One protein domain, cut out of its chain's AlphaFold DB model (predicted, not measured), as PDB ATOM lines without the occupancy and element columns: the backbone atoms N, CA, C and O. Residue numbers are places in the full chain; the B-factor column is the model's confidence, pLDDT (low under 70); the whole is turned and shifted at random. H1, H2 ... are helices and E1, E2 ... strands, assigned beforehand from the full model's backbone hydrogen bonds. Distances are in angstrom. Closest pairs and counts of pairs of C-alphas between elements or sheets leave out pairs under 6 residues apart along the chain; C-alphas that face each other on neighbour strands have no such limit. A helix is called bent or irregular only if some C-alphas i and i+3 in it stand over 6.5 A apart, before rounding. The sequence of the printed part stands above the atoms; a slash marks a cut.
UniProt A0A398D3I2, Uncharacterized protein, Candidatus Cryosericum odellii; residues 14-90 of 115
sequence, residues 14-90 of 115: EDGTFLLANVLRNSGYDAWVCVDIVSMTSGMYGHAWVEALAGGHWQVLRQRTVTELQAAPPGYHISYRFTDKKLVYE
ATOM      1  N   GLU A  14     -40.447 -44.126  -7.402       80.94
ATOM      2  CA  GLU A  14     -40.687 -44.895  -8.611       80.94
ATOM      3  C   GLU A  14     -40.349 -44.051  -9.848       80.94
ATOM      4  O   GLU A  14     -39.465 -44.414 -10.628       80.94
ATOM      5  N   ASP A  15     -40.981 -42.888  -9.998       80.06
ATOM      6  CA  ASP A  15     -40.983 -42.110 -11.242       80.06
ATOM      7  C   ASP A  15     -39.575 -41.791 -11.759       80.06
ATOM      8  O   ASP A  15     -39.222 -42.030 -12.919       80.06
ATOM      9  N   GLY A  16     -38.716 -41.262 -10.889       78.81
ATOM     10  CA  GLY A  16     -37.354 -40.927 -11.301       78.81
ATOM     11  C   GLY A  16     -36.414 -42.119 -11.299       78.81
ATOM     12  O   GLY A  16     -35.384 -42.037 -11.961       78.81
ATOM     13  N   THR A  17     -36.763 -43.233 -10.655       83.44
ATOM     14  CA  THR A  17     -36.061 -44.499 -10.888       83.44
ATOM     15  C   THR A  17     -36.272 -44.953 -12.332       83.44
ATOM     16  O   THR A  17     -35.303 -45.265 -13.028       83.44
ATOM     17  N   PHE A  18     -37.510 -44.904 -12.832       85.00
ATOM     18  CA  PHE A  18     -37.798 -45.195 -14.238       85.00
ATOM     19  C   PHE A  18     -37.098 -44.222 -15.185       85.00
ATOM     20  O   PHE A  18     -36.488 -44.648 -16.171       85.00
ATOM     21  N   LEU A  19     -37.156 -42.919 -14.897       84.81
ATOM     22  CA  LEU A  19     -36.506 -41.912 -15.731       84.81
ATOM     23  C   LEU A  19     -34.986 -42.125 -15.785       84.81
ATOM     24  O   LEU A  19     -34.406 -42.159 -16.871       84.81
ATOM     25  N   LEU A  20     -34.345 -42.325 -14.632       82.38
ATOM     26  CA  LEU A  20     -32.901 -42.517 -14.533       82.38
ATOM     27  C   LEU A  20     -32.445 -43.807 -15.223       82.38
ATOM     28  O   LEU A  20     -31.466 -43.782 -15.971       82.38
ATOM     29  N   ALA A  21     -33.170 -44.915 -15.045       86.31
ATOM     30  CA  ALA A  21     -32.859 -46.167 -15.732       86.31
ATOM     31  C   ALA A  21     -32.909 -46.000 -17.258       86.31
ATOM     32  O   ALA A  21     -32.036 -46.506 -17.963       86.31
ATOM     33  N   ASN A  22     -33.888 -45.252 -17.779       85.88
ATOM     34  CA  ASN A  22     -33.983 -44.966 -19.210       85.88
ATOM     35  C   ASN A  22     -32.830 -44.085 -19.711       85.88
ATOM     36  O   ASN A  22     -32.259 -44.375 -20.763       85.88
ATOM     37  N   VAL A  23     -32.441 -43.052 -18.956       85.69
ATOM     38  CA  VAL A  23     -31.284 -42.204 -19.295       85.69
ATOM     39  C   VAL A  23     -29.995 -43.031 -19.342       85.69
ATOM     40  O   VAL A  23     -29.228 -42.923 -20.303       85.69
ATOM     41  N   LEU A  24     -29.775 -43.901 -18.355       83.25
ATOM     42  CA  LEU A  24     -28.583 -44.748 -18.274       83.25
ATOM     43  C   LEU A  24     -28.532 -45.783 -19.403       83.25
ATOM     44  O   LEU A  24     -27.496 -45.918 -20.054       83.25
ATOM     45  N   ARG A  25     -29.655 -46.445 -19.711       84.69
ATOM     46  CA  ARG A  25     -29.744 -47.383 -20.845       84.69
ATOM     47  C   ARG A  25     -29.488 -46.694 -22.180       84.69
ATOM     48  O   ARG A  25     -28.719 -47.211 -22.987       84.69
ATOM     49  N   ASN A  26     -30.063 -45.509 -22.400       86.06
ATOM     50  CA  ASN A  26     -29.782 -44.714 -23.603       86.06
ATOM     51  C   ASN A  26     -28.321 -44.256 -23.681       86.06
ATOM     52  O   ASN A  26     -27.803 -44.046 -24.774       86.06
ATOM     53  N   SER A  27     -27.647 -44.144 -22.538       82.75
ATOM     54  CA  SER A  27     -26.216 -43.835 -22.450       82.75
ATOM     55  C   SER A  27     -25.317 -45.077 -22.577       82.75
ATOM     56  O   SER A  27     -24.100 -44.959 -22.474       82.75
ATOM     57  N   GLY A  28     -25.893 -46.262 -22.815       82.12
ATOM     58  CA  GLY A  28     -25.164 -47.512 -23.049       82.12
ATOM     59  C   GLY A  28     -24.831 -48.320 -21.792       82.12
ATOM     60  O   GLY A  28     -24.101 -49.305 -21.891       82.12
ATOM     61  N   TYR A  29     -25.356 -47.941 -20.625       81.69
ATOM     62  CA  TYR A  29     -25.178 -48.713 -19.395       81.69
ATOM     63  C   TYR A  29     -26.167 -49.882 -19.324       81.69
ATOM     64  O   TYR A  29     -27.343 -49.745 -19.671       81.69
ATOM     65  N   ASP A  30     -25.705 -51.018 -18.798       82.00
ATOM     66  CA  ASP A  30     -26.596 -52.083 -18.333       82.00
ATOM     67  C   ASP A  30     -27.214 -51.636 -17.006       82.00
ATOM     68  O   ASP A  30     -26.562 -51.696 -15.964       82.00
ATOM     69  N   ALA A  31     -28.432 -51.095 -17.075       84.44
ATOM     70  CA  ALA A  31     -29.143 -50.538 -15.933       84.44
ATOM     71  C   ALA A  31     -30.488 -51.236 -15.703       84.44
ATOM     72  O   ALA A  31     -31.220 -51.552 -16.645       84.44
ATOM     73  N   TRP A  32     -30.847 -51.427 -14.442       86.06
ATOM     74  CA  TRP A  32     -32.008 -52.167 -13.964       86.06
ATOM     75  C   TRP A  32     -32.814 -51.296 -13.014       86.06
ATOM     76  O   TRP A  32     -32.244 -50.602 -12.179       86.06
ATOM     77  N   VAL A  33     -34.137 -51.334 -13.151       87.25
ATOM     78  CA  VAL A  33     -35.030 -50.795 -12.122       87.25
ATOM     79  C   VAL A  33     -35.189 -51.878 -11.073       87.25
ATOM     80  O   VAL A  33     -35.549 -53.001 -11.422       87.25
ATOM     81  N   CYS A  34     -34.922 -51.543  -9.821       82.88
ATOM     82  CA  CYS A  34     -35.033 -52.434  -8.680       82.88
ATOM     83  C   CYS A  34     -36.133 -51.915  -7.762       82.88
ATOM     84  O   CYS A  34     -36.208 -50.712  -7.507       82.88
ATOM     85  N   VAL A  35     -36.985 -52.820  -7.283       80.56
ATOM     86  CA  VAL A  35     -38.076 -52.500  -6.361       80.56
ATOM     87  C   VAL A  35     -38.040 -53.474  -5.193       80.56
ATOM     88  O   VAL A  35     -37.888 -54.685  -5.385       80.56
ATOM     89  N   ASP A  36     -38.201 -52.950  -3.982       77.19
ATOM     90  CA  ASP A  36     -38.317 -53.767  -2.777       77.19
ATOM     91  C   ASP A  36     -39.117 -53.082  -1.666       77.19
ATOM     92  O   ASP A  36     -39.471 -51.907  -1.760       77.19
ATOM     93  N   ILE A  37     -39.388 -53.826  -0.595       70.19
ATOM     94  CA  ILE A  37     -39.885 -53.290   0.663       70.19
ATOM     95  C   ILE A  37     -38.708 -53.065   1.610       70.19
ATOM     96  O   ILE A  37     -38.095 -54.003   2.111       70.19
ATOM     97  N   VAL A  38     -38.445 -51.805   1.932       65.69
ATOM     98  CA  VAL A  38     -37.425 -51.430   2.907       65.69
ATOM     99  C   VAL A  38     -38.058 -51.409   4.296       65.69
ATOM    100  O   VAL A  38     -39.045 -50.711   4.546       65.69
ATOM    101  N   SER A  39     -37.477 -52.179   5.218       57.53
ATOM    102  CA  SER A  39     -37.843 -52.144   6.633       57.53
ATOM    103  C   SER A  39     -37.059 -51.049   7.354       57.53
ATOM    104  O   SER A  39     -35.833 -50.989   7.281       57.53
ATOM    105  N   MET A  40     -37.770 -50.177   8.062       56.94
ATOM    106  CA  MET A  40     -37.222 -49.117   8.899       56.94
ATOM    107  C   MET A  40     -37.733 -49.267  10.332       56.94
ATOM    108  O   MET A  40     -38.776 -49.867  10.585       56.94
ATOM    109  N   THR A  41     -37.049 -48.642  11.293       48.19
ATOM    110  CA  THR A  41     -37.469 -48.634  12.708       48.19
ATOM    111  C   THR A  41     -38.910 -48.134  12.907       48.19
ATOM    112  O   THR A  41     -39.566 -48.504  13.875       48.19
ATOM    113  N   SER A  42     -39.413 -47.298  11.994       49.16
ATOM    114  CA  SER A  42     -40.760 -46.717  12.014       49.16
ATOM    115  C   SER A  42     -41.816 -47.497  11.220       49.16
ATOM    116  O   SER A  42     -42.974 -47.087  11.220       49.16
ATOM    117  N   GLY A  43     -41.449 -48.580  10.527       54.41
ATOM    118  CA  GLY A  43     -42.361 -49.360   9.684       54.41
ATOM    119  C   GLY A  43     -41.717 -49.855   8.388       54.41
ATOM    120  O   GLY A  43     -40.526 -49.681   8.161       54.41
ATOM    121  N   MET A  44     -42.519 -50.471   7.524       63.16
ATOM    122  CA  MET A  44     -42.093 -50.964   6.211       63.16
ATOM    123  C   MET A  44     -42.656 -50.058   5.115       63.16
ATOM    124  O   MET A  44     -43.806 -49.631   5.216       63.16
ATOM    125  N   TYR A  45     -41.880 -49.783   4.064       68.19
ATOM    126  CA  TYR A  45     -42.365 -49.039   2.897       68.19
ATOM    127  C   TYR A  45     -41.762 -49.576   1.595       68.19
ATOM    128  O   TYR A  45     -40.650 -50.099   1.588       68.19
ATOM    129  N   GLY A  46     -42.510 -49.467   0.495       73.75
ATOM    130  CA  GLY A  46     -42.014 -49.811  -0.838       73.75
ATOM    131  C   GLY A  46     -41.048 -48.747  -1.354       73.75
ATOM    132  O   GLY A  46     -41.302 -47.555  -1.197       73.75
ATOM    133  N   HIS A  47     -39.951 -49.169  -1.969       80.31
ATOM    134  CA  HIS A  47     -38.928 -48.283  -2.501       80.31
ATOM    135  C   HIS A  47     -38.412 -48.779  -3.850       80.31
ATOM    136  O   HIS A  47     -38.299 -49.985  -4.074       80.31
ATOM    137  N   ALA A  48     -38.063 -47.838  -4.726       81.00
ATOM    138  CA  ALA A  48     -37.475 -48.106  -6.030       81.00
ATOM    139  C   ALA A  48     -36.131 -47.379  -6.184       81.00
ATOM    140  O   ALA A  48     -35.960 -46.258  -5.698       81.00
ATOM    141  N   TRP A  49     -35.175 -48.029  -6.848       82.75
ATOM    142  CA  TRP A  49     -33.864 -47.471  -7.195       82.75
ATOM    143  C   TRP A  49     -33.323 -48.085  -8.486       82.75
ATOM    144  O   TRP A  49     -33.896 -49.026  -9.036       82.75
ATOM    145  N   VAL A  50     -32.199 -47.557  -8.980       83.44
ATOM    146  CA  VAL A  50     -31.520 -48.096 -10.163       83.44
ATOM    147  C   VAL A  50     -30.249 -48.829  -9.760       83.44
ATOM    148  O   VAL A  50     -29.460 -48.306  -8.977       83.44
ATOM    149  N   GLU A  51     -30.014 -50.000 -10.347       82.94
ATOM    150  CA  GLU A  51     -28.693 -50.632 -10.383       82.94
ATOM    151  C   GLU A  51     -28.088 -50.505 -11.775       82.94
ATOM    152  O   GLU A  51     -28.762 -50.799 -12.757       82.94
ATOM    153  N   ALA A  52     -26.826 -50.094 -11.889       77.88
ATOM    154  CA  ALA A  52     -26.130 -50.016 -13.172       77.88
ATOM    155  C   ALA A  52     -24.718 -50.603 -13.105       77.88
ATOM    156  O   ALA A  52     -23.993 -50.386 -12.132       77.88
ATOM    157  N   LEU A  53     -24.308 -51.326 -14.149       72.06
ATOM    158  CA  LEU A  53     -22.950 -51.852 -14.265       72.06
ATOM    159  C   LEU A  53     -21.999 -50.748 -14.748       72.06
ATOM    160  O   LEU A  53     -22.038 -50.342 -15.909       72.06
ATOM    161  N   ALA A  54     -21.109 -50.291 -13.870       68.06
ATOM    162  CA  ALA A  54     -20.094 -49.289 -14.180       68.06
ATOM    163  C   ALA A  54     -18.722 -49.749 -13.671       68.06
ATOM    164  O   ALA A  54     -18.576 -50.178 -12.529       68.06
ATOM    165  N   GLY A  55     -17.702 -49.701 -14.536       66.56
ATOM    166  CA  GLY A  55     -16.342 -50.119 -14.170       66.56
ATOM    167  C   GLY A  55     -16.220 -51.592 -13.754       66.56
ATOM    168  O   GLY A  55     -15.325 -51.927 -12.990       66.56
ATOM    169  N   GLY A  56     -17.125 -52.462 -14.220       67.44
ATOM    170  CA  GLY A  56     -17.155 -53.890 -13.867       67.44
ATOM    171  C   GLY A  56     -17.890 -54.223 -12.563       67.44
ATOM    172  O   GLY A  56     -17.943 -55.392 -12.190       67.44
ATOM    173  N   HIS A  57     -18.489 -53.233 -11.895       67.06
ATOM    174  CA  HIS A  57     -19.208 -53.411 -10.633       67.06
ATOM    175  C   HIS A  57     -20.627 -52.838 -10.716       67.06
ATOM    176  O   HIS A  57     -20.852 -51.818 -11.368       67.06
ATOM    177  N   TRP A  58     -21.583 -53.488 -10.050       66.06
ATOM    178  CA  TRP A  58     -22.942 -52.962  -9.905       66.06
ATOM    179  C   TRP A  58     -22.953 -51.798  -8.914       66.06
ATOM    180  O   TRP A  58     -22.418 -51.909  -7.811       66.06
ATOM    181  N   GLN A  59     -23.543 -50.682  -9.329       69.19
ATOM    182  CA  GLN A  59     -23.680 -49.452  -8.553       69.19
ATOM    183  C   GLN A  59     -25.158 -49.153  -8.330       69.19
ATOM    184  O   GLN A  59     -25.948 -49.289  -9.264       69.19
ATOM    185  N   VAL A  60     -25.520 -48.699  -7.131       70.62
ATOM    186  CA  VAL A  60     -26.865 -48.214  -6.813       70.62
ATOM    187  C   VAL A  60     -26.925 -46.708  -7.022       70.62
ATOM    188  O   VAL A  60     -26.100 -45.950  -6.511       70.62
ATOM    189  N   LEU A  61     -27.938 -46.264  -7.758       66.38
ATOM    190  CA  LEU A  61     -28.231 -44.855  -7.973       66.38
ATOM    191  C   LEU A  61     -29.616 -44.502  -7.435       66.38
ATOM    192  O   LEU A  61     -30.590 -45.231  -7.638       66.38
ATOM    193  N   ARG A  62     -29.697 -43.343  -6.775       64.81
ATOM    194  CA  ARG A  62     -30.923 -42.797  -6.180       64.81
ATOM    195  C   ARG A  62     -31.214 -41.414  -6.749       64.81
ATOM    196  O   ARG A  62     -30.294 -40.626  -6.952       64.81
ATOM    197  N   GLN A  63     -32.496 -41.096  -6.937       56.03
ATOM    198  CA  GLN A  63     -32.968 -39.817  -7.496       56.03
ATOM    199  C   GLN A  63     -32.369 -38.566  -6.834       56.03
ATOM    200  O   GLN A  63     -32.190 -37.558  -7.508       56.03
ATOM    201  N   ARG A  64     -32.086 -38.594  -5.523       51.41
ATOM    202  CA  ARG A  64     -31.631 -37.403  -4.782       51.41
ATOM    203  C   ARG A  64     -30.125 -37.148  -4.871       51.41
ATOM    204  O   ARG A  64     -29.683 -36.048  -4.570       51.41
ATOM    205  N   THR A  65     -29.346 -38.133  -5.312       50.06
ATOM    206  CA  THR A  65     -27.876 -38.077  -5.366       50.06
ATOM    207  C   THR A  65     -27.367 -38.567  -6.717       50.06
ATOM    208  O   THR A  65     -26.447 -39.371  -6.802       50.06
ATOM    209  N   VAL A  66     -27.933 -38.048  -7.813       47.59
ATOM    210  CA  VAL A  66     -27.432 -38.315  -9.182       47.59
ATOM    211  C   VAL A  66     -25.965 -37.868  -9.355       47.59
ATOM    212  O   VAL A  66     -25.306 -38.234 -10.323       47.59
ATOM    213  N   THR A  67     -25.421 -37.107  -8.402       45.06
ATOM    214  CA  THR A  67     -24.016 -36.702  -8.357       45.06
ATOM    215  C   THR A  67     -23.060 -37.793  -7.868       45.06
ATOM    216  O   THR A  67     -21.863 -37.653  -8.108       45.06
ATOM    217  N   GLU A  68     -23.530 -38.866  -7.216       50.44
ATOM    218  CA  GLU A  68     -22.646 -39.889  -6.634       50.44
ATOM    219  C   GLU A  68     -23.162 -41.322  -6.838       50.44
ATOM    220  O   GLU A  68     -24.250 -41.694  -6.399       50.44
ATOM    221  N   LEU A  69     -22.329 -42.152  -7.476       52.00
ATOM    222  CA  LEU A  69     -22.487 -43.606  -7.512       52.00
ATOM    223  C   LEU A  69     -22.182 -44.160  -6.117       52.00
ATOM    224  O   LEU A  69     -21.092 -43.926  -5.593       52.00
ATOM    225  N   GLN A  70     -23.120 -44.894  -5.521       55.47
ATOM    226  CA  GLN A  70     -22.921 -45.517  -4.215       55.47
ATOM    227  C   GLN A  70     -23.197 -47.020  -4.297       55.47
ATOM    228  O   GLN A  70     -24.006 -47.486  -5.098       55.47
ATOM    229  N   ALA A  71     -22.523 -47.808  -3.463       50.75
ATOM    230  CA  ALA A  71     -22.900 -49.205  -3.280       50.75
ATOM    231  C   ALA A  71     -24.290 -49.293  -2.624       50.75
ATOM    232  O   ALA A  71     -24.689 -48.394  -1.878       50.75
ATOM    233  N   ALA A  72     -25.015 -50.391  -2.864       52.00
ATOM    234  CA  ALA A  72     -26.238 -50.684  -2.122       52.00
ATOM    235  C   ALA A  72     -25.938 -50.673  -0.611       52.00
ATOM    236  O   ALA A  72     -24.995 -51.351  -0.187       52.00
ATOM    237  N   PRO A  73     -26.691 -49.932   0.223       54.59
ATOM    238  CA  PRO A  73     -26.485 -50.004   1.660       54.59
ATOM    239  C   PRO A  73     -26.803 -51.408   2.187       54.59
ATOM    240  O   PRO A  73     -27.685 -52.080   1.642       54.59
ATOM    241  N   PRO A  74     -26.155 -51.833   3.284       50.31
ATOM    242  CA  PRO A  74     -26.525 -53.063   3.973       50.31
ATOM    243  C   PRO A  74     -28.023 -53.067   4.325       50.31
ATOM    244  O   PRO A  74     -28.530 -52.088   4.873       50.31
ATOM    245  N   GLY A  75     -28.720 -54.161   4.001       52.94
ATOM    246  CA  GLY A  75     -30.150 -54.351   4.287       52.94
ATOM    247  C   GLY A  75     -31.115 -53.973   3.158       52.94
ATOM    248  O   GLY A  75     -32.324 -54.083   3.342       52.94
ATOM    249  N   TYR A  76     -30.613 -53.552   1.992       53.53
ATOM    250  CA  TYR A  76     -31.423 -53.495   0.771       53.53
ATOM    251  C   TYR A  76     -31.476 -54.897   0.169       53.53
ATOM    252  O   TYR A  76     -30.456 -55.426  -0.276       53.53
ATOM    253  N   HIS A  77     -32.660 -55.499   0.176       62.44
ATOM    254  CA  HIS A  77     -32.946 -56.691  -0.607       62.44
ATOM    255  C   HIS A  77     -33.598 -56.242  -1.917       62.44
ATOM    256  O   HIS A  77     -33.934 -55.078  -2.077       62.44
ATOM    257  N   ILE A  78     -33.684 -57.100  -2.922       64.50
ATOM    258  CA  ILE A  78     -34.418 -56.780  -4.149       64.50
ATOM    259  C   ILE A  78     -35.554 -57.783  -4.187       64.50
ATOM    260  O   ILE A  78     -35.283 -58.976  -4.196       64.50
ATOM    261  N   SER A  79     -36.807 -57.330  -4.202       68.94
ATOM    262  CA  SER A  79     -37.934 -58.242  -4.431       68.94
ATOM    263  C   SER A  79     -37.984 -58.638  -5.905       68.94
ATOM    264  O   SER A  79     -38.152 -59.801  -6.268       68.94
ATOM    265  N   TYR A  80     -37.828 -57.654  -6.786       69.06
ATOM    266  CA  TYR A  80     -37.710 -57.886  -8.216       69.06
ATOM    267  C   TYR A  80     -36.982 -56.731  -8.894       69.06
ATOM    268  O   TYR A  80     -36.947 -55.596  -8.410       69.06
ATOM    269  N   ARG A  81     -36.412 -57.030 -10.057       81.75
ATOM    270  CA  ARG A  81     -35.770 -56.047 -10.922       81.75
ATOM    271  C   ARG A  81     -36.131 -56.263 -12.375       81.75
ATOM    272  O   ARG A  81     -36.361 -57.394 -12.809       81.75
ATOM    273  N   PHE A  82     -36.161 -55.186 -13.147       80.88
ATOM    274  CA  PHE A  82     -36.553 -55.268 -14.545       80.88
ATOM    275  C   PHE A  82     -35.903 -54.234 -15.464       80.88
ATOM    276  O   PHE A  82     -35.409 -53.170 -15.072       80.88
ATOM    277  N   THR A  83     -35.951 -54.582 -16.742       80.62
ATOM    278  CA  THR A  83     -35.687 -53.737 -17.901       80.62
ATOM    279  C   THR A  83     -36.925 -53.673 -18.790       80.62
ATOM    280  O   THR A  83     -37.955 -54.271 -18.489       80.62
ATOM    281  N   ASP A  84     -36.823 -52.972 -19.915       78.75
ATOM    282  CA  ASP A  84     -37.834 -52.977 -20.978       78.75
ATOM    283  C   ASP A  84     -38.051 -54.371 -21.603       78.75
ATOM    284  O   ASP A  84     -39.062 -54.608 -22.259       78.75
ATOM    285  N   LYS A  85     -37.107 -55.302 -21.407       78.19
ATOM    286  CA  LYS A  85     -37.085 -56.620 -22.063       78.19
ATOM    287  C   LYS A  85     -37.170 -57.797 -21.104       78.19
ATOM    288  O   LYS A  85     -37.408 -58.919 -21.548       78.19
ATOM    289  N   LYS A  86     -36.891 -57.590 -19.817       74.81
ATOM    290  CA  LYS A  86     -36.699 -58.681 -18.862       74.81
ATOM    291  C   LYS A  86     -37.178 -58.288 -17.474       74.81
ATOM    292  O   LYS A  86     -36.858 -57.209 -17.000       74.81
ATOM    293  N   LEU A  87     -37.874 -59.207 -16.818       74.88
ATOM    294  CA  LEU A  87     -38.249 -59.144 -15.409       74.88
ATOM    295  C   LEU A  87     -37.598 -60.328 -14.691       74.88
ATOM    296  O   LEU A  87     -37.637 -61.452 -15.193       74.88
ATOM    297  N   VAL A  88     -36.973 -60.066 -13.549       71.25
ATOM    298  CA  VAL A  88     -36.356 -61.071 -12.682       71.25
ATOM    299  C   VAL A  88     -36.927 -60.893 -11.287       71.25
ATOM    300  O   VAL A  88     -36.822 -59.812 -10.711       71.25
ATOM    301  N   TYR A  89     -37.516 -61.959 -10.759       64.25
ATOM    302  CA  TYR A  89     -37.825 -62.066  -9.340       64.25
ATOM    303  C   TYR A  89     -36.587 -62.615  -8.642       64.25
ATOM    304  O   TYR A  89     -36.037 -63.626  -9.083       64.25
ATOM    305  N   GLU A  90     -36.140 -61.936  -7.597       61.50
ATOM    306  CA  GLU A  90     -35.151 -62.483  -6.674       61.50
ATOM    307  C   GLU A  90     -35.953 -63.111  -5.512       61.50
ATOM    308  O   GLU A  90     -37.067 -62.671  -5.222       61.50
TER     309      GLU A  90
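Overview. This is residues 14 to 90 of the 115 residues of an uncharacterized protein of Candidatus Cryosericum odellii (UniProt A0A398D3I2). A strongly twisted sheet of five strands has one helix, H1, over one face. The long, bent hairpin of E1 and E2 makes the middle of the sheet, with short E3 beside E2 and the small hairpin of E4 and E5 beside E1. The 77 printed residues hold one named helix and five named strands, in the order H1 E1 E2 E3 E4 E5; the class is mixed, helices and strands. The sheet's order is E3 E2 E1 E4 E5, all antiparallel. The whole is compact, with a radius of gyration of the C-alphas of 12.2 A and spans of 38 by 27 by 23 A.

Arrangement. H1, residues 14 to 26, is on the sheet of E1, residues 31 to 40, E2, 43 to 54, E3, 57 to 61, E4, 80 to 82, and E5, 87 to 89: two layers, a helix on one face of a sheet. Its height over the sheet is 8.5 A, and it runs along the strands, at 6 degrees to E2 on the local plane. The closest C-alphas of H1 and E2 are those of Glu 14 and Ala 48, 5.2 A apart. Every O i to N i+4 pair of H1 is within hydrogen-bond range. E1, E2 and E3 form a meander, each the antiparallel neighbour of the one before; with E4 beside E1 they form a Greek key. Within hydrogen-bond range are N 34 and O 49, 2.8 A, N 52 and O 59, 2.9 A, N 33 and O 82, 2.9 A, and N 81 and O 88, 2.9 A.

Along the chain. H1 begins at C-alpha 14, (-40.687, -44.895, -8.611), and is 18.5 A long. E1 measures 26.2 A and bends by 55 degrees at residue 37; E2 measures 32.6 A and bends by 56 degrees at residue 46. E3 measures 12.7 A. E5 ends at C-alpha 89, (-37.825, -62.066, -9.340).

Size, cuts and confidence. The C-alphas farthest apart, of Gly 28 and Ser 42, are 38.4 A apart. The printed part has no cut; E3 to E4 is a long link of 18 residues. Mean pLDDT of the printed part is 70.4, and 36 residues are under 70, among them 61 to 80.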